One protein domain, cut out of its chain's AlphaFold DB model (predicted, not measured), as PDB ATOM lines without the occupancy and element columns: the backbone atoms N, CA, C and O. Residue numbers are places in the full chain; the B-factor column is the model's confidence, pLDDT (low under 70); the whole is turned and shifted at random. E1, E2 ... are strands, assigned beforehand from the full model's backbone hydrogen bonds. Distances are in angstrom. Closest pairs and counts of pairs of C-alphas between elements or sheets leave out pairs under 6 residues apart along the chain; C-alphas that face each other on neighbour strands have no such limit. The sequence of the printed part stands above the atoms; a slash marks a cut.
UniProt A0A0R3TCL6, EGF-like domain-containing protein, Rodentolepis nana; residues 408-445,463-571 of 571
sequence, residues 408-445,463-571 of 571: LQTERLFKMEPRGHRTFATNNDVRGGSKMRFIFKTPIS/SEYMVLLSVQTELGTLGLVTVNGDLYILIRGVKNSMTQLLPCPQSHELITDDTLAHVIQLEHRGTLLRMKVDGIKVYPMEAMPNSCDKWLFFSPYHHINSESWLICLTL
ATOM      1  N   LEU A 408     158.732 115.878 114.673       30.67
ATOM      2  CA  LEU A 408     158.383 116.687 115.841       30.67
ATOM      3  C   LEU A 408     156.901 117.089 115.793       30.67
ATOM      4  O   LEU A 408     156.445 117.710 114.844       30.67
ATOM      5  N   GLN A 409     156.196 116.714 116.861       33.88
ATOM      6  CA  GLN A 409     155.114 117.420 117.554       33.88
ATOM      7  C   GLN A 409     154.257 118.413 116.734       33.88
ATOM      8  O   GLN A 409     154.599 119.584 116.608       33.88
ATOM      9  N   THR A 410     153.048 118.000 116.341       29.81
ATOM     10  CA  THR A 410     151.944 118.935 116.076       29.81
ATOM     11  C   THR A 410     150.771 118.649 117.012       29.81
ATOM     12  O   THR A 410     150.180 117.573 117.037       29.81
ATOM     13  N   GLU A 411     150.450 119.644 117.838       33.44
ATOM     14  CA  GLU A 411     149.375 119.619 118.836       33.44
ATOM     15  C   GLU A 411     147.969 119.804 118.253       33.44
ATOM     16  O   GLU A 411     147.011 119.939 119.016       33.44
ATOM     17  N   ARG A 412     147.771 119.824 116.931       31.89
ATOM     18  CA  ARG A 412     146.428 120.034 116.377       31.89
ATOM     19  C   ARG A 412     146.160 119.219 115.118       31.89
ATOM     20  O   ARG A 412     146.816 119.388 114.103       31.89
ATOM     21  N   LEU A 413     145.070 118.453 115.228       35.00
ATOM     22  CA  LEU A 413     144.196 117.935 114.171       35.00
ATOM     23  C   LEU A 413     144.649 116.679 113.412       35.00
ATOM     24  O   LEU A 413     144.862 116.692 112.206       35.00
ATOM     25  N   PHE A 414     144.513 115.535 114.087       31.22
ATOM     26  CA  PHE A 414     143.812 114.409 113.469       31.22
ATOM     27  C   PHE A 414     142.548 114.108 114.261       31.22
ATOM     28  O   PHE A 414     142.548 114.128 115.492       31.22
ATOM     29  N   LYS A 415     141.469 113.808 113.537       30.17
ATOM     30  CA  LYS A 415     140.218 113.258 114.061       30.17
ATOM     31  C   LYS A 415     140.461 111.809 114.522       30.17
ATOM     32  O   LYS A 415     139.931 110.862 113.965       30.17
ATOM     33  N   MET A 416     141.312 111.665 115.531       32.38
ATOM     34  CA  MET A 416     141.197 110.682 116.593       32.38
ATOM     35  C   MET A 416     140.737 111.470 117.816       32.38
ATOM     36  O   MET A 416     141.536 112.049 118.548       32.38
ATOM     37  N   GLU A 417     139.435 111.509 118.055       32.34
ATOM     38  CA  GLU A 417     138.980 111.683 119.430       32.34
ATOM     39  C   GLU A 417     139.251 110.319 120.103       32.34
ATOM     40  O   GLU A 417     138.710 109.320 119.626       32.34
ATOM     41  N   PRO A 418     140.173 110.206 121.089       39.97
ATOM     42  CA  PRO A 418     140.272 111.090 122.244       39.97
ATOM     43  C   PRO A 418     141.669 111.694 122.521       39.97
ATOM     44  O   PRO A 418     142.660 110.993 122.736       39.97
ATOM     45  N   ARG A 419     141.664 113.030 122.626       38.06
ATOM     46  CA  ARG A 419     142.459 113.922 123.499       38.06
ATOM     47  C   ARG A 419     143.898 113.491 123.843       38.06
ATOM     48  O   ARG A 419     144.090 112.718 124.773       38.06
ATOM     49  N   GLY A 420     144.885 114.126 123.201       43.78
ATOM     50  CA  GLY A 420     146.199 114.411 123.807       43.78
ATOM     51  C   GLY A 420     147.342 113.410 123.600       43.78
ATOM     52  O   GLY A 420     148.326 113.499 124.322       43.78
ATOM     53  N   HIS A 421     147.255 112.476 122.650       49.31
ATOM     54  CA  HIS A 421     148.274 111.426 122.482       49.31
ATOM     55  C   HIS A 421     149.124 111.645 121.220       49.31
ATOM     56  O   HIS A 421     148.590 111.997 120.168       49.31
ATOM     57  N   ARG A 422     150.446 111.448 121.330       50.03
ATOM     58  CA  ARG A 422     151.433 111.669 120.254       50.03
ATOM     59  C   ARG A 422     151.578 110.398 119.412       50.03
ATOM     60  O   ARG A 422     152.019 109.394 119.959       50.03
ATOM     61  N   THR A 423     151.243 110.436 118.120       41.38
ATOM     62  CA  THR A 423     151.359 109.285 117.197       41.38
ATOM     63  C   THR A 423     152.501 109.464 116.208       41.38
ATOM     64  O   THR A 423     152.584 110.500 115.559       41.38
ATOM     65  N   PHE A 424     153.371 108.455 116.095       46.47
ATOM     66  CA  PHE A 424     154.634 108.529 115.349       46.47
ATOM     67  C   PHE A 424     154.543 107.987 113.917       46.47
ATOM     68  O   PHE A 424     155.183 108.536 113.027       46.47
ATOM     69  N   ALA A 425     153.738 106.950 113.659       45.69
ATOM     70  CA  ALA A 425     153.522 106.424 112.308       45.69
ATOM     71  C   ALA A 425     152.181 105.686 112.192       45.69
ATOM     72  O   ALA A 425     151.780 104.997 113.132       45.69
ATOM     73  N   THR A 426     151.530 105.779 111.024       48.72
ATOM     74  CA  THR A 426     150.307 105.022 110.699       48.72
ATOM     75  C   THR A 426     150.525 104.175 109.448       48.72
ATOM     76  O   THR A 426     150.910 104.715 108.412       48.72
ATOM     77  N   ASN A 427     150.265 102.866 109.522       52.88
ATOM     78  CA  ASN A 427     150.269 101.972 108.359       52.88
ATOM     79  C   ASN A 427     148.849 101.445 108.083       52.88
ATOM     80  O   ASN A 427     148.213 100.886 108.980       52.88
ATOM     81  N   ASN A 428     148.370 101.637 106.847       47.03
ATOM     82  CA  ASN A 428     147.005 101.321 106.411       47.03
ATOM     83  C   ASN A 428     146.898 100.049 105.551       47.03
ATOM     84  O   ASN A 428     145.789  99.709 105.145       47.03
ATOM     85  N   ASP A 429     148.000  99.349 105.264       47.03
ATOM     86  CA  ASP A 429     147.970  98.156 104.410       47.03
ATOM     87  C   ASP A 429     148.535  96.930 105.136       47.03
ATOM     88  O   ASP A 429     149.743  96.800 105.357       47.03
ATOM     89  N   VAL A 430     147.638  96.029 105.546       50.34
ATOM     90  CA  VAL A 430     147.998  94.770 106.214       50.34
ATOM     91  C   VAL A 430     147.214  93.590 105.639       50.34
ATOM     92  O   VAL A 430     146.692  92.749 106.370       50.34
ATOM     93  N   ARG A 431     147.113  93.494 104.308       50.38
ATOM     94  CA  ARG A 431     146.739  92.218 103.678       50.38
ATOM     95  C   ARG A 431     148.003  91.442 103.320       50.38
ATOM     96  O   ARG A 431     148.642  91.703 102.310       50.38
ATOM     97  N   GLY A 432     148.347  90.475 104.170       63.53
ATOM     98  CA  GLY A 432     149.564  89.665 104.057       63.53
ATOM     99  C   GLY A 432     150.521  89.887 105.228       63.53
ATOM    100  O   GLY A 432     150.359  90.817 106.015       63.53
ATOM    101  N   GLY A 433     151.481  88.977 105.407       70.25
ATOM    102  CA  GLY A 433     152.490  89.126 106.452       70.25
ATOM    103  C   GLY A 433     153.411  90.315 106.163       70.25
ATOM    104  O   GLY A 433     153.942  90.412 105.061       70.25
ATOM    105  N   SER A 434     153.622  91.185 107.150       75.94
ATOM    106  CA  SER A 434     154.437  92.399 107.022       75.94
ATOM    107  C   SER A 434     155.590  92.368 108.018       75.94
ATOM    108  O   SER A 434     155.387  92.105 109.203       75.94
ATOM    109  N   LYS A 435     156.803  92.677 107.549       81.06
ATOM    110  CA  LYS A 435     157.979  92.907 108.396       81.06
ATOM    111  C   LYS A 435     158.280  94.402 108.393       81.06
ATOM    112  O   LYS A 435     158.591  94.970 107.352       81.06
ATOM    113  N   MET A 436     158.162  95.031 109.552       79.81
ATOM    114  CA  MET A 436     158.410  96.452 109.764       79.81
ATOM    115  C   MET A 436     159.632  96.630 110.658       79.81
ATOM    116  O   MET A 436     159.853  95.871 111.604       79.81
ATOM    117  N   ARG A 437     160.429  97.652 110.358       80.19
ATOM    118  CA  ARG A 437     161.558  98.058 111.185       80.19
ATOM    119  C   ARG A 437     161.638  99.573 111.222       80.19
ATOM    120  O   ARG A 437     161.572 100.207 110.174       80.19
ATOM    121  N   PHE A 438     161.780 100.134 112.411       80.38
ATOM    122  CA  PHE A 438     161.915 101.574 112.596       80.38
ATOM    123  C   PHE A 438     162.782 101.880 113.814       80.38
ATOM    124  O   PHE A 438     163.047 101.009 114.641       80.38
ATOM    125  N   ILE A 439     163.257 103.120 113.880       79.19
ATOM    126  CA  ILE A 439     164.143 103.614 114.930       79.19
ATOM    127  C   ILE A 439     163.382 104.686 115.696       79.19
ATOM    128  O   ILE A 439     162.771 105.555 115.073       79.19
ATOM    129  N   PHE A 440     163.411 104.636 117.023       82.44
ATOM    130  CA  PHE A 440     162.839 105.682 117.862       82.44
ATOM    131  C   PHE A 440     163.843 106.152 118.912       82.44
ATOM    132  O   PHE A 440     164.769 105.432 119.273       82.44
ATOM    133  N   LYS A 441     163.651 107.388 119.371       79.62
ATOM    134  CA  LYS A 441     164.336 107.971 120.526       79.62
ATOM    135  C   LYS A 441     163.273 108.550 121.441       79.62
ATOM    136  O   LYS A 441     162.382 109.263 120.971       79.62
ATOM    137  N   THR A 442     163.353 108.251 122.724       75.88
ATOM    138  CA  THR A 442     162.505 108.883 123.732       75.88
ATOM    139  C   THR A 442     163.059 110.276 124.046       75.88
ATOM    140  O   THR A 442     164.256 110.432 124.300       75.88
ATOM    141  N   PRO A 443     162.239 111.338 123.958       65.44
ATOM    142  CA  PRO A 443     162.693 112.672 124.321       65.44
ATOM    143  C   PRO A 443     162.948 112.736 125.829       65.44
ATOM    144  O   PRO A 443     162.184 112.172 126.612       65.44
ATOM    145  N   ILE A 444     163.983 113.478 126.235       63.38
ATOM    146  CA  ILE A 444     164.231 113.784 127.648       63.38
ATOM    147  C   ILE A 444     162.975 114.462 128.192       63.38
ATOM    148  O   ILE A 444     162.626 115.566 127.760       63.38
ATOM    149  N   SER A 445     162.292 113.815 129.137       55.03
ATOM    150  CA  SER A 445     161.292 114.495 129.955       55.03
ATOM    151  C   SER A 445     162.017 115.636 130.653       55.03
ATOM    152  O   SER A 445     162.839 115.393 131.533       55.03
ATOM    153  N   SER A 463     148.237 109.185 132.327       52.44
ATOM    154  CA  SER A 463     149.599 108.996 131.825       52.44
ATOM    155  C   SER A 463     149.721 109.363 130.344       52.44
ATOM    156  O   SER A 463     149.039 108.766 129.507       52.44
ATOM    157  N   GLU A 464     150.585 110.327 130.023       68.31
ATOM    158  CA  GLU A 464     151.010 110.593 128.650       68.31
ATOM    159  C   GLU A 464     151.756 109.358 128.134       68.31
ATOM    160  O   GLU A 464     152.816 109.009 128.648       68.31
ATOM    161  N   TYR A 465     151.195 108.670 127.144       74.44
ATOM    162  CA  TYR A 465     151.909 107.630 126.409       74.44
ATOM    163  C   TYR A 465     152.257 108.109 125.004       74.44
ATOM    164  O   TYR A 465     151.522 108.878 124.375       74.44
ATOM    165  N   MET A 466     153.399 107.639 124.519       77.88
ATOM    166  CA  MET A 466     153.969 107.959 123.216       77.88
ATOM    167  C   MET A 466     153.641 106.806 122.257       77.88
ATOM    168  O   MET A 466     154.060 105.679 122.488       77.88
ATOM    169  N   VAL A 467     152.859 107.044 121.203       82.19
ATOM    170  CA  VAL A 467     152.392 105.994 120.276       82.19
ATOM    171  C   VAL A 467     153.402 105.783 119.148       82.19
ATOM    172  O   VAL A 467     153.285 106.382 118.083       82.19
ATOM    173  N   LEU A 468     154.387 104.914 119.371       82.88
ATOM    174  CA  LEU A 468     155.463 104.586 118.429       82.88
ATOM    175  C   LEU A 468     154.976 104.092 117.056       82.88
ATOM    176  O   LEU A 468     155.575 104.412 116.033       82.88
ATOM    177  N   LEU A 469     153.895 103.315 117.022       82.31
ATOM    178  CA  LEU A 469     153.315 102.783 115.788       82.31
ATOM    179  C   LEU A 469     151.804 102.653 115.950       82.31
ATOM    180  O   LEU A 469     151.340 102.243 117.006       82.31
ATOM    181  N   SER A 470     151.044 102.946 114.902       82.00
ATOM    182  CA  SER A 470     149.612 102.676 114.810       82.00
ATOM    183  C   SER A 470     149.324 101.911 113.521       82.00
ATOM    184  O   SER A 470     149.641 102.360 112.424       82.00
ATOM    185  N   VAL A 471     148.718 100.740 113.635       76.25
ATOM    186  CA  VAL A 471     148.378  99.866 112.514       76.25
ATOM    187  C   VAL A 471     146.870  99.684 112.499       76.25
ATOM    188  O   VAL A 471     146.294  99.199 113.472       76.25
ATOM    189  N   GLN A 472     146.216 100.074 111.409       76.75
ATOM    190  CA  GLN A 472     144.783  99.846 111.261       76.75
ATOM    191  C   GLN A 472     144.545  98.431 110.721       76.75
ATOM    192  O   GLN A 472     145.063  98.064 109.671       76.75
ATOM    193  N   THR A 473     143.752  97.635 111.435       73.38
ATOM    194  CA  THR A 473     143.352  96.277 111.039       73.38
ATOM    195  C   THR A 473     141.832  96.184 110.915       73.38
ATOM    196  O   THR A 473     141.104  97.072 111.371       73.38
ATOM    197  N   GLU A 474     141.334  95.083 110.346       72.12
ATOM    198  CA  GLU A 474     139.892  94.799 110.270       72.12
ATOM    199  C   GLU A 474     139.249  94.646 111.664       72.12
ATOM    200  O   GLU A 474     138.062  94.907 111.833       72.12
ATOM    201  N   LEU A 475     140.038  94.283 112.683       71.75
ATOM    202  CA  LEU A 475     139.583  94.083 114.065       71.75
ATOM    203  C   LEU A 475     139.735  95.337 114.949       71.75
ATOM    204  O   LEU A 475     139.357  95.316 116.123       71.75
ATOM    205  N   GLY A 476     140.301  96.422 114.416       81.94
ATOM    206  CA  GLY A 476     140.587  97.659 115.146       81.94
ATOM    207  C   GLY A 476     142.001  98.189 114.904       81.94
ATOM    208  O   GLY A 476     142.735  97.708 114.046       81.94
ATOM    209  N   THR A 477     142.402  99.198 115.665       83.12
ATOM    210  CA  THR A 477     143.738  99.794 115.614       83.12
ATOM    211  C   THR A 477     144.663  99.098 116.611       83.12
ATOM    212  O   THR A 477     144.389  99.107 117.810       83.12
ATOM    213  N   LEU A 478     145.772  98.533 116.139       84.75
ATOM    214  CA  LEU A 478     146.873  98.059 116.974       84.75
ATOM    215  C   LEU A 478     147.917  99.168 117.091       84.75
ATOM    216  O   LEU A 478     148.535  99.566 116.109       84.75
ATOM    217  N   GLY A 479     148.106  99.680 118.294       88.81
ATOM    218  CA  GLY A 479     149.123 100.656 118.642       88.81
ATOM    219  C   GLY A 479     150.284  99.996 119.376       88.81
ATOM    220  O   GLY A 479     150.062  99.173 120.258       88.81
ATOM    221  N   LEU A 480     151.512 100.381 119.060       90.50
ATOM    222  CA  LEU A 480     152.660 100.186 119.933       90.50
ATOM    223  C   LEU A 480     152.918 101.503 120.655       90.50
ATOM    224  O   LEU A 480     153.078 102.532 119.998       90.50
ATOM    225  N   VAL A 481     152.938 101.485 121.982       91.12
ATOM    226  CA  VAL A 481     153.071 102.693 122.798       91.12
ATOM    227  C   VAL A 481     154.145 102.517 123.864       91.12
ATOM    228  O   VAL A 481     154.357 101.402 124.334       91.12
ATOM    229  N   THR A 482     154.796 103.603 124.269       88.81
ATOM    230  CA  THR A 482     155.634 103.627 125.473       88.81
ATOM    231  C   THR A 482     154.970 104.441 126.571       88.81
ATOM    232  O   THR A 482     154.401 105.508 126.315       88.81
ATOM    233  N   VAL A 483     155.014 103.924 127.799       89.19
ATOM    234  CA  VAL A 483     154.493 104.578 129.007       89.19
ATOM    235  C   VAL A 483     155.575 104.510 130.068       89.19
ATOM    236  O   VAL A 483     155.912 103.421 130.506       89.19
ATOM    237  N   ASN A 484     156.116 105.657 130.480       85.69
ATOM    238  CA  ASN A 484     157.194 105.726 131.479       85.69
ATOM    239  C   ASN A 484     158.402 104.817 131.154       85.69
ATOM    240  O   ASN A 484     158.930 104.170 132.046       85.69
ATOM    241  N   GLY A 485     158.794 104.719 129.877       84.44
ATOM    242  CA  GLY A 485     159.907 103.860 129.439       84.44
ATOM    243  C   GLY A 485     159.552 102.382 129.233       84.44
ATOM    244  O   GLY A 485     160.316 101.656 128.600       84.44
ATOM    245  N   ASP A 486     158.370 101.946 129.660       88.88
ATOM    246  CA  ASP A 486     157.872 100.598 129.407       88.88
ATOM    247  C   ASP A 486     157.134 100.520 128.069       88.88
ATOM    248  O   ASP A 486     156.432 101.450 127.662       88.88
ATOM    249  N   LEU A 487     157.241  99.377 127.394       92.31
ATOM    250  CA  LEU A 487     156.617  99.136 126.098       92.31
ATOM    251  C   LEU A 487     155.269  98.421 126.255       92.31
ATOM    252  O   LEU A 487     155.149  97.455 127.003       92.31
ATOM    253  N   TYR A 488     154.253  98.855 125.509       93.56
ATOM    254  CA  TYR A 488     152.910  98.277 125.541       93.56
ATOM    255  C   TYR A 488     152.326  98.130 124.139       93.56
ATOM    256  O   TYR A 488     152.531  98.976 123.267       93.56
ATOM    257  N   ILE A 489     151.505  97.101 123.954       91.75
ATOM    258  CA  ILE A 489     150.581  97.006 122.823       91.75
ATOM    259  C   ILE A 489     149.221  97.514 123.279       91.75
ATOM    260  O   ILE A 489     148.677  97.046 124.275       91.75
ATOM    261  N   LEU A 490     148.666  98.462 122.535       90.88
ATOM    262  CA  LEU A 490     147.347  99.036 122.738       90.88
ATOM    263  C   LEU A 490     146.439  98.614 121.586       90.88
ATOM    264  O   LEU A 490     146.616  99.071 120.465       90.88
ATOM    265  N   ILE A 491     145.426  97.801 121.844       88.19
ATOM    266  CA  ILE A 491     144.424  97.452 120.836       88.19
ATOM    267  C   ILE A 491     143.191  98.302 121.096       88.19
ATOM    268  O   ILE A 491     142.606  98.244 122.177       88.19
ATOM    269  N   ARG A 492     142.786  99.095 120.105       85.69
ATOM    270  CA  ARG A 492     141.542  99.867 120.117       85.69
ATOM    271  C   ARG A 492     140.572  99.290 119.102       85.69
ATOM    272  O   ARG A 492     140.838  99.314 117.908       85.69
ATOM    273  N   GLY A 493     139.436  98.797 119.565       83.88
ATOM    274  CA  GLY A 493     138.442  98.142 118.720       83.88
ATOM    275  C   GLY A 493     137.170  97.884 119.511       83.88
ATOM    276  O   GLY A 493     136.759  98.724 120.307       83.88
ATOM    277  N   VAL A 494     136.567  96.705 119.341       77.00
ATOM    278  CA  VAL A 494     135.361  96.303 120.096       77.00
ATOM    279  C   VAL A 494     135.636  96.235 121.605       77.00
ATOM    280  O   VAL A 494     134.799  96.630 122.412       77.00
ATOM    281  N   LYS A 495     136.826  95.764 121.991       82.19
ATOM    282  CA  LYS A 495     137.334  95.822 123.365       82.19
ATOM    283  C   LYS A 495     138.695  96.495 123.350       82.19
ATOM    284  O   LYS A 495     139.621  96.006 122.707       82.19
ATOM    285  N   ASN A 496     138.804  97.608 124.065       86.81
ATOM    286  CA  ASN A 496     140.089  98.256 124.265       86.81
ATOM    287  C   ASN A 496     140.912  97.419 125.243       86.81
ATOM    288  O   ASN A 496     140.428  97.091 126.325       86.81
ATOM    289  N   SER A 497     142.138  97.078 124.868       88.75
ATOM    290  CA  SER A 497     143.075  96.362 125.734       88.75
ATOM    291  C   SER A 497     144.459  96.976 125.622       88.75
ATOM    292  O   SER A 497     144.817  97.552 124.595       88.75
ATOM    293  N   MET A 498     145.206  96.901 126.714       90.88
ATOM    294  CA  MET A 498     146.571  97.385 126.797       90.88
ATOM    295  C   MET A 498     147.389  96.329 127.522       90.88
ATOM    296  O   MET A 498     147.060  95.975 128.651       90.88
ATOM    297  N   THR A 499     148.427  95.831 126.867       92.50
ATOM    298  CA  THR A 499     149.227  94.705 127.349       92.50
ATOM    299  C   THR A 499     150.687  95.119 127.377       92.50
ATOM    300  O   THR A 499     151.223  95.557 126.356       92.50
ATOM    301  N   GLN A 500     151.314  95.021 128.549       93.62
ATOM    302  CA  GLN A 500     152.734  95.321 128.708       93.62
ATOM    303  C   GLN A 500     153.572  94.273 127.983       93.62
ATOM    304  O   GLN A 500     153.255  93.084 127.995       93.62
ATOM    305  N   LEU A 501     154.651  94.728 127.367       93.56
ATOM    306  CA  LEU A 501     155.649  93.882 126.751       93.56
ATOM    307  C   LEU A 501     156.904  93.886 127.603       93.56
ATOM    308  O   LEU A 501     157.510  94.930 127.830       93.56
ATOM    309  N   LEU A 502     157.295  92.700 128.044       92.94
ATOM    310  CA  LEU A 502     158.452  92.499 128.894       92.94
ATOM    311  C   LEU A 502     159.607  91.925 128.067       92.94
ATOM    312  O   LEU A 502     159.368  91.080 127.192       92.94
ATOM    313  N   PRO A 503     160.854  92.355 128.323       93.25
ATOM    314  CA  PRO A 503     162.021  91.709 127.748       93.25
ATOM    315  C   PRO A 503     162.099  90.264 128.234       93.25
ATOM    316  O   PRO A 503     161.761  89.940 129.373       93.25
ATOM    317  N   CYS A 504     162.538  89.377 127.350       88.88
ATOM    318  CA  CYS A 504     162.699  87.977 127.700       88.88
ATOM    319  C   CYS A 504     163.780  87.833 128.801       88.88
ATOM    320  O   CYS A 504     164.865  88.401 128.645       88.88
ATOM    321  N   PRO A 505     163.529  87.074 129.888       75.94
ATOM    322  CA  PRO A 505     164.253  87.150 131.171       75.94
ATOM    323  C   PRO A 505     165.759  86.840 131.149       75.94
ATOM    324  O   PRO A 505     166.437  87.029 132.154       75.94
ATOM    325  N   GLN A 506     166.301  86.359 130.030       68.06
ATOM    326  CA  GLN A 506     167.736  86.093 129.871       68.06
ATOM    327  C   GLN A 506     168.534  87.312 129.383       68.06
ATOM    328  O   GLN A 506     169.759  87.249 129.311       68.06
ATOM    329  N   SER A 507     167.863  88.409 129.024       61.44
ATOM    330  CA  SER A 507     168.503  89.631 128.545       61.44
ATOM    331  C   SER A 507     168.478  90.703 129.629       61.44
ATOM    332  O   SER A 507     167.428  90.954 130.218       61.44
ATOM    333  N   HIS A 508     169.625  91.344 129.873       65.50
ATOM    334  CA  HIS A 508     169.726  92.516 130.747       65.50
ATOM    335  C   HIS A 508     168.738  93.625 130.341       65.50
ATOM    336  O   HIS A 508     168.313  93.684 129.184       65.50
ATOM    337  N   GLU A 509     168.383  94.455 131.333       74.44
ATOM    338  CA  GLU A 509     167.432  95.578 131.308       74.44
ATOM    339  C   GLU A 509     167.336  96.271 129.938       74.44
ATOM    340  O   GLU A 509     168.233  97.001 129.522       74.44
ATOM    341  N   LEU A 510     166.219  96.046 129.238       86.75
ATOM    342  CA  LEU A 510     165.825  96.877 128.107       86.75
ATOM    343  C   LEU A 510     165.290  98.198 128.671       86.75
ATOM    344  O   LEU A 510     164.141  98.265 129.102       86.75
ATOM    345  N   ILE A 511     166.130  99.226 128.669       88.81
ATOM    346  CA  ILE A 511     165.784 100.586 129.091       88.81
ATOM    347  C   ILE A 511     165.470 101.370 127.819       88.81
ATOM    348  O   ILE A 511     166.367 101.569 127.010       88.81
ATOM    349  N   THR A 512     164.208 101.758 127.592       87.38
ATOM    350  CA  THR A 512     163.829 102.491 126.360       87.38
ATOM    351  C   THR A 512     163.726 104.009 126.534       87.38
ATOM    352  O   THR A 512     163.461 104.744 125.580       87.38
ATOM    353  N   ASP A 513     163.912 104.500 127.758       84.69
ATOM    354  CA  ASP A 513     163.881 105.910 128.150       84.69
ATOM    355  C   ASP A 513     165.281 106.533 128.328       84.69
ATOM    356  O   ASP A 513     165.419 107.616 128.896       84.69
ATOM    357  N   ASP A 514     166.324 105.894 127.795       85.75
ATOM    358  CA  ASP A 514     167.730 106.286 127.970       85.75
ATOM    359  C   ASP A 514     168.223 107.366 126.981       85.75
ATOM    360  O   ASP A 514     169.410 107.696 126.956       85.75
ATOM    361  N   THR A 515     167.322 107.950 126.179       80.38
ATOM    362  CA  THR A 515     167.592 108.926 125.099       80.38
ATOM    363  C   THR A 515     168.358 108.377 123.889       80.38
ATOM    364  O   THR A 515     168.554 109.099 122.899       80.38
ATOM    365  N   LEU A 516     168.782 107.113 123.931       82.62
ATOM    366  CA  LEU A 516     169.482 106.460 122.839       82.62
ATOM    367  C   LEU A 516     168.502 106.054 121.734       82.62
ATOM    368  O   LEU A 516     167.277 106.090 121.861       82.62
ATOM    369  N   ALA A 517     169.071 105.765 120.563       79.69
ATOM    370  CA  ALA A 517     168.306 105.229 119.448       79.69
ATOM    371  C   ALA A 517     168.021 103.750 119.697       79.69
ATOM    372  O   ALA A 517     168.957 102.957 119.721       79.69
ATOM    373  N   HIS A 518     166.744 103.393 119.758       86.00
ATOM    374  CA  HIS A 518     166.303 102.007 119.823       86.00
ATOM    375  C   HIS A 518     165.732 101.565 118.483       86.00
ATOM    376  O   HIS A 518     164.975 102.287 117.825       86.00
ATOM    377  N   VAL A 519     166.071 100.350 118.075       84.44
ATOM    378  CA  VAL A 519     165.607  99.719 116.843       84.44
ATOM    379  C   VAL A 519     164.487  98.745 117.174       84.44
ATOM    380  O   VAL A 519     164.717  97.711 117.800       84.44
ATOM    381  N   ILE A 520     163.284  99.011 116.670       89.19
ATOM    382  CA  ILE A 520     162.159  98.080 116.759       89.19
ATOM    383  C   ILE A 520     162.084  97.261 115.480       89.19
ATOM    384  O   ILE A 520     162.029  97.807 114.378       89.19
ATOM    385  N   GLN A 521     162.032  95.941 115.634       88.38
ATOM    386  CA  GLN A 521     161.706  94.995 114.574       88.38
ATOM    387  C   GLN A 521     160.385  94.316 114.911       88.38
ATOM    388  O   GLN A 521     160.293  93.606 115.909       88.38
ATOM    389  N   LEU A 522     159.376  94.505 114.067       89.00
ATOM    390  CA  LEU A 522     158.036  93.960 114.245       89.00
ATOM    391  C   LEU A 522     157.670  93.132 113.017       89.00
ATOM    392  O   LEU A 522     157.743  93.611 111.888       89.00
ATOM    393  N   GLU A 523     157.268  91.885 113.226       88.31
ATOM    394  CA  GLU A 523     156.705  91.052 112.169       88.31
ATOM    395  C   GLU A 523     155.278  90.669 112.522       88.31
ATOM    396  O   GLU A 523     154.983  90.233 113.635       88.31
ATOM    397  N   HIS A 524     154.401  90.842 111.547       84.38
ATOM    398  CA  HIS A 524     152.986  90.578 111.656       84.38
ATOM    399  C   HIS A 524     152.569  89.548 110.608       84.38
ATOM    400  O   HIS A 524     152.990  89.639 109.456       84.38
ATOM    401  N   ARG A 525     151.723  88.584 110.984       84.50
ATOM    402  CA  ARG A 525     151.112  87.593 110.087       84.50
ATOM    403  C   ARG A 525     149.656  87.349 110.487       84.50
ATOM    404  O   ARG A 525     149.383  86.582 111.406       84.50
ATOM    405  N   GLY A 526     148.715  87.969 109.777       82.00
ATOM    406  CA  GLY A 526     147.280  87.784 110.019       82.00
ATOM    407  C   GLY A 526     146.808  88.437 111.319       82.00
ATOM    408  O   GLY A 526     146.454  89.605 111.307       82.00
ATOM    409  N   THR A 527     146.769  87.683 112.415       79.31
ATOM    410  CA  THR A 527     146.514  88.195 113.778       79.31
ATOM    411  C   THR A 527     147.704  87.974 114.707       79.31
ATOM    412  O   THR A 527     147.651  88.335 115.876       79.31
ATOM    413  N   LEU A 528     148.778  87.364 114.209       86.62
ATOM    414  CA  LEU A 528     149.957  87.021 114.984       86.62
ATOM    415  C   LEU A 528     151.016  88.116 114.868       86.62
ATOM    416  O   LEU A 528     151.266  88.640 113.782       86.62
ATOM    417  N   LEU A 529     151.687  88.410 115.977       89.19
ATOM    418  CA  LEU A 529     152.743  89.406 116.073       89.19
ATOM    419  C   LEU A 529     153.979  88.814 116.753       89.19
ATOM    420  O   LEU A 529     153.875  87.991 117.655       89.19
ATOM    421  N   ARG A 530     155.166  89.245 116.342       92.50
ATOM    422  CA  ARG A 530     156.400  89.064 117.110       92.50
ATOM    423  C   ARG A 530     157.236  90.319 117.023       92.50
ATOM    424  O   ARG A 530     157.252  90.979 115.983       92.50
ATOM    425  N   MET A 531     157.953  90.633 118.094       93.31
ATOM    426  CA  MET A 531     158.697  91.882 118.162       93.31
ATOM    427  C   MET A 531     160.027  91.735 118.895       93.31
ATOM    428  O   MET A 531     160.183  90.885 119.775       93.31
ATOM    429  N   LYS A 532     160.991  92.565 118.496       92.75
ATOM    430  CA  LYS A 532     162.258  92.769 119.192       92.75
ATOM    431  C   LYS A 532     162.576  94.257 119.288       92.75
ATOM    432  O   LYS A 532     162.268  94.998 118.355       92.75
ATOM    433  N   VAL A 533     163.233  94.651 120.370       92.00
ATOM    434  CA  VAL A 533     163.819  95.982 120.561       92.00
ATOM    435  C   VAL A 533     165.310  95.788 120.780       92.00
ATOM    436  O   VAL A 533     165.692  95.001 121.637       92.00
ATOM    437  N   ASP A 534     166.148  96.393 119.941       89.12
ATOM    438  CA  ASP A 534     167.613  96.227 119.975       89.12
ATOM    439  C   ASP A 534     168.070  94.759 119.950       89.12
ATOM    440  O   ASP A 534     169.041  94.349 120.576       89.12
ATOM    441  N   GLY A 535     167.321  93.926 119.221       88.44
ATOM    442  CA  GLY A 535     167.551  92.482 119.145       88.44
ATOM    443  C   GLY A 535     166.993  91.680 120.330       88.44
ATOM    444  O   GLY A 535     166.853  90.459 120.209       88.44
ATOM    445  N   ILE A 536     166.579  92.341 121.415       91.50
ATOM    446  CA  ILE A 536     165.953  91.734 122.593       91.50
ATOM    447  C   ILE A 536     164.495  91.408 122.276       91.50
ATOM    448  O   ILE A 536     163.715  92.271 121.880       91.50
ATOM    449  N   LYS A 537     164.113  90.139 122.431       93.31
ATOM    450  CA  LYS A 537     162.735  89.679 122.207       93.31
ATOM    451  C   LYS A 537     161.842  90.166 123.337       93.31
ATOM    452  O   LYS A 537     162.210  90.026 124.502       93.31
ATOM    453  N   VAL A 538     160.672  90.680 122.976       93.88
ATOM    454  CA  VAL A 538     159.689  91.179 123.938       93.88
ATOM    455  C   VAL A 538     158.356  90.465 123.757       93.88
ATOM    456  O   VAL A 538     157.912  90.242 122.626       93.88
ATOM    457  N   TYR A 539     157.733  90.098 124.875       93.75
ATOM    458  CA  TYR A 539     156.500  89.315 124.915       93.75
ATOM    459  C   TYR A 539     155.528  89.873 125.958       93.75
ATOM    460  O   TYR A 539     155.971  90.398 126.982       93.75
ATOM    461  N   PRO A 540     154.210  89.722 125.744       93.56
ATOM    462  CA  PRO A 540     153.238  89.781 126.828       93.56
ATOM    463  C   PRO A 540     153.608  88.813 127.948       93.56
ATOM    464  O   PRO A 540     154.120  87.725 127.671       93.56
ATOM    465  N   MET A 541     153.297  89.167 129.195       89.44
ATOM    466  CA  MET A 541     153.547  88.283 130.336       89.44
ATOM    467  C   MET A 541     152.846  86.926 130.162       89.44
ATOM    468  O   MET A 541     153.456  85.896 130.440       89.44
ATOM    469  N   GLU A 542     151.617  86.899 129.629       86.62
ATOM    470  CA  GLU A 542     150.862  85.652 129.424       86.62
ATOM    471  C   GLU A 542     151.390  84.790 128.265       86.62
ATOM    472  O   GLU A 542     151.101  83.597 128.194       86.62
ATOM    473  N   ALA A 543     152.161  85.380 127.347       87.62
ATOM    474  CA  ALA A 543     152.725  84.701 126.179       87.62
ATOM    475  C   ALA A 543     154.243  84.483 126.293       87.62
ATOM    476  O   ALA A 543     154.891  84.118 125.307       87.62
ATOM    477  N   MET A 544     154.822  84.725 127.475       87.75
ATOM    478  CA  MET A 544     156.256  84.602 127.708       87.75
ATOM    479  C   MET A 544     156.688  83.130 127.579       87.75
ATOM    480  O   MET A 544     156.175  82.273 128.301       87.75
ATOM    481  N   PRO A 545     157.619  82.791 126.670       87.06
ATOM    482  CA  PRO A 545     158.065  81.416 126.511       87.06
ATOM    483  C   PRO A 545     159.010  80.993 127.644       87.06
ATOM    484  O   PRO A 545     159.811  81.787 128.130       87.06
ATOM    485  N   ASN A 546     159.000  79.700 127.986       85.94
ATOM    486  CA  ASN A 546     159.933  79.117 128.967       85.94
ATOM    487  C   ASN A 546     161.409  79.221 128.536       85.94
ATOM    488  O   ASN A 546     162.305  79.196 129.374       85.94
ATOM    489  N   SER A 547     161.665  79.307 127.226       84.25
ATOM    490  CA  SER A 547     162.994  79.539 126.653       84.25
ATOM    491  C   SER A 547     162.936  80.708 125.674       84.25
ATOM    492  O   SER A 547     162.105  80.756 124.763       84.25
ATOM    493  N   CYS A 548     163.883  81.628 125.850       82.88
ATOM    494  CA  CYS A 548     164.068  82.804 125.014       82.88
ATOM    495  C   CYS A 548     164.845  82.511 123.728       82.88
ATOM    496  O   CYS A 548     165.105  83.438 122.963       82.88
ATOM    497  N   ASP A 549     165.205  81.256 123.441       84.00
ATOM    498  CA  ASP A 549     166.019  80.897 122.272       84.00
ATOM    499  C   ASP A 549     165.226  81.055 120.969       84.00
ATOM    500  O   ASP A 549     165.752  81.461 119.928       84.00
ATOM    501  N   LYS A 550     163.906  80.864 121.029       84.31
ATOM    502  CA  LYS A 550     163.016  80.916 119.861       84.31
ATOM    503  C   LYS A 550     162.440  82.314 119.641       84.31
ATOM    504  O   LYS A 550     162.274  83.082 120.579       84.31
ATOM    505  N   TRP A 551     162.203  82.695 118.385       87.50
ATOM    506  CA  TRP A 551     161.574  83.975 118.022       87.50
ATOM    507  C   TRP A 551     160.120  83.737 117.614       87.50
ATOM    508  O   TRP A 551     159.791  83.595 116.433       87.50
ATOM    509  N   LEU A 552     159.275  83.613 118.632       90.75
ATOM    510  CA  LEU A 552     157.907  83.113 118.517       90.75
ATOM    511  C   LEU A 552     156.902  84.229 118.233       90.75
ATOM    512  O   LEU A 552     157.104  85.367 118.654       90.75
ATOM    513  N   PHE A 553     155.835  83.873 117.521       90.69
ATOM    514  CA  PHE A 553     154.647  84.699 117.342       90.69
ATOM    515  C   PHE A 553     153.696  84.555 118.536       90.69
ATOM    516  O   PHE A 553     153.571  83.469 119.099       90.69
ATOM    517  N   PHE A 554     153.001  85.635 118.877       90.75
ATOM    518  CA  PHE A 554     151.921  85.676 119.857       90.75
ATOM    519  C   PHE A 554     150.699  86.393 119.269       90.75
ATOM    520  O   PHE A 554     150.827  87.219 118.364       90.75
ATOM    521  N   SER A 555     149.502  86.075 119.763       88.38
ATOM    522  CA  SER A 555     148.288  86.819 119.411       88.38
ATOM    523  C   SER A 555     148.105  87.973 120.396       88.38
ATOM    524  O   SER A 555     148.080  87.724 121.601       88.38
ATOM    525  N   PRO A 556     147.946  89.224 119.934       82.56
ATOM    526  CA  PRO A 556     147.581  90.332 120.802       82.56
ATOM    527  C   PRO A 556     146.080  90.276 121.160       82.56
ATOM    528  O   PRO A 556     145.652  90.867 122.144       82.56
ATOM    529  N   TYR A 557     145.265  89.535 120.397       79.88
ATOM    530  CA  TYR A 557     143.841  89.369 120.672       79.88
ATOM    531  C   TYR A 557     143.600  88.241 121.673       79.88
ATOM    532  O   TYR A 557     143.915  87.077 121.411       79.88
ATOM    533  N   HIS A 558     142.954  88.592 122.782       69.06
ATOM    534  CA  HIS A 558     142.385  87.642 123.732       69.06
ATOM    535  C   HIS A 558     141.265  86.855 123.030       69.06
ATOM    536  O   HIS A 558     140.180  87.390 122.776       69.06
ATOM    537  N   HIS A 559     141.506  85.590 122.680       59.00
ATOM    538  CA  HIS A 559     140.426  84.732 122.199       59.00
ATOM    539  C   HIS A 559     139.478  84.439 123.363       59.00
ATOM    540  O   HIS A 559     139.892  83.973 124.420       59.00
ATOM    541  N   ILE A 560     138.197  84.753 123.164       48.91
ATOM    542  CA  ILE A 560     137.181  84.830 124.222       48.91
ATOM    543  C   ILE A 560     136.899  83.467 124.894       48.91
ATOM    544  O   ILE A 560     136.307  83.464 125.964       48.91
ATOM    545  N   ASN A 561     137.375  82.334 124.353       42.41
ATOM    546  CA  ASN A 561     136.968  80.994 124.806       42.41
ATOM    547  C   ASN A 561     138.095  79.943 124.976       42.41
ATOM    548  O   ASN A 561     137.799  78.752 124.954       42.41
ATOM    549  N   SER A 562     139.370  80.306 125.154       42.50
ATOM    550  CA  SER A 562     140.404  79.294 125.460       42.50
ATOM    551  C   SER A 562     141.574  79.866 126.258       42.50
ATOM    552  O   SER A 562     142.152  80.866 125.839       42.50
ATOM    553  N   GLU A 563     141.976  79.192 127.339       45.84
ATOM    554  CA  GLU A 563     143.146  79.499 128.190       45.84
ATOM    555  C   GLU A 563     144.513  79.435 127.469       45.84
ATOM    556  O   GLU A 563     145.568  79.598 128.075       45.84
ATOM    557  N   SER A 564     144.535  79.219 126.158       44.94
ATOM    558  CA  SER A 564     145.747  79.062 125.361       44.94
ATOM    559  C   SER A 564     146.147  80.367 124.663       44.94
ATOM    560  O   SER A 564     145.783  80.619 123.516       44.94
ATOM    561  N   TRP A 565     146.958  81.177 125.351       48.03
ATOM    562  CA  TRP A 565     147.691  82.321 124.780       48.03
ATOM    563  C   TRP A 565     148.811  81.908 123.813       48.03
ATOM    564  O   TRP A 565     149.239  82.690 122.963       48.03
ATOM    565  N   LEU A 566     149.282  80.663 123.917       43.75
ATOM    566  CA  LEU A 566     150.333  80.126 123.066       43.75
ATOM    567  C   LEU A 566     149.737  79.356 121.885       43.75
ATOM    568  O   LEU A 566     149.537  78.147 121.948       43.75
ATOM    569  N   ILE A 567     149.594  80.030 120.746       48.84
ATOM    570  CA  ILE A 567     149.821  79.356 119.466       48.84
ATOM    571  C   ILE A 567     151.299  79.584 119.130       48.84
ATOM    572  O   ILE A 567     151.661  80.460 118.348       48.84
ATOM    573  N   CYS A 568     152.180  78.818 119.782       42.50
ATOM    574  CA  CYS A 568     153.602  78.780 119.442       42.50
ATOM    575  C   CYS A 568     153.792  78.023 118.126       42.50
ATOM    576  O   CYS A 568     154.206  76.867 118.105       42.50
ATOM    577  N   LEU A 569     153.481  78.675 117.010       44.19
ATOM    578  CA  LEU A 569     153.852  78.170 115.695       44.19
ATOM    579  C   LEU A 569     155.332  78.485 115.458       44.19
ATOM    580  O   LEU A 569     155.704  79.611 115.129       44.19
ATOM    581  N   THR A 570     156.190  77.482 115.636       40.16
ATOM    582  CA  THR A 570     157.473  77.421 114.929       40.16
ATOM    583  C   THR A 570     157.173  77.002 113.496       40.16
ATOM    584  O   THR A 570     156.929  75.824 113.251       40.16
ATOM    585  N   LEU A 571     157.107  77.978 112.590       36.88
ATOM    586  CA  LEU A 571     157.125  77.744 111.145       36.88
ATOM    587  C   LEU A 571     158.568  77.658 110.657       36.88
ATOM    588  O   LEU A 571     159.361  78.538 111.074       36.88
TER     589      LEU A 571
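What this domain is: This is residues 408 to 445 and 463 to 571 of the 571 residues of the protein "EGF-like domain-containing protein" of Rodentolepis nana (UniProt A0A0R3TCL6). One antiparallel sheet, E1 E6 E7 E8 E5 E4 E3 E2, curls into part of a barrel amid little regular structure. It is folded: E1 E6 E7 E8 face E4 E3 E2, with E5 as hinge. Of 147 printed residues, 57, under half, lie in strands E1 to E8, numbered along the chain. It is all strand and compact, radius of gyration of the C-alphas 15.2 A, spans 43 by 35 by 26 A.

Where its parts are: E1 holds residues 434 to 440, from C-alpha (154.437, 92.399, 107.022); E6 518 to 525, 23.1 A long; E7 528 to 533; E8 536 to 540, to C-alpha (153.238, 89.781, 126.828); E5 497 to 503; E4 486 to 493; E3 476 to 483; E2 466 to 473.

How they stand to each other: N 436 of E1 and O 522 of E6, 2.8 A, are within hydrogen-bond range. E2 to E5 and E6 to E8 are meanders, successive antiparallel neighbours; E5 to E8 is a Greek key, E5 neighbouring E8 at N 502 and O 539, 2.9 A.

The domain as a whole: Residues 446 to 462 are cut out; C-alphas 445 and 463 are 13.1 A apart. E5 to E6 is a long link. pLDDT is under 70 in 47 residues, among them 408 to 432.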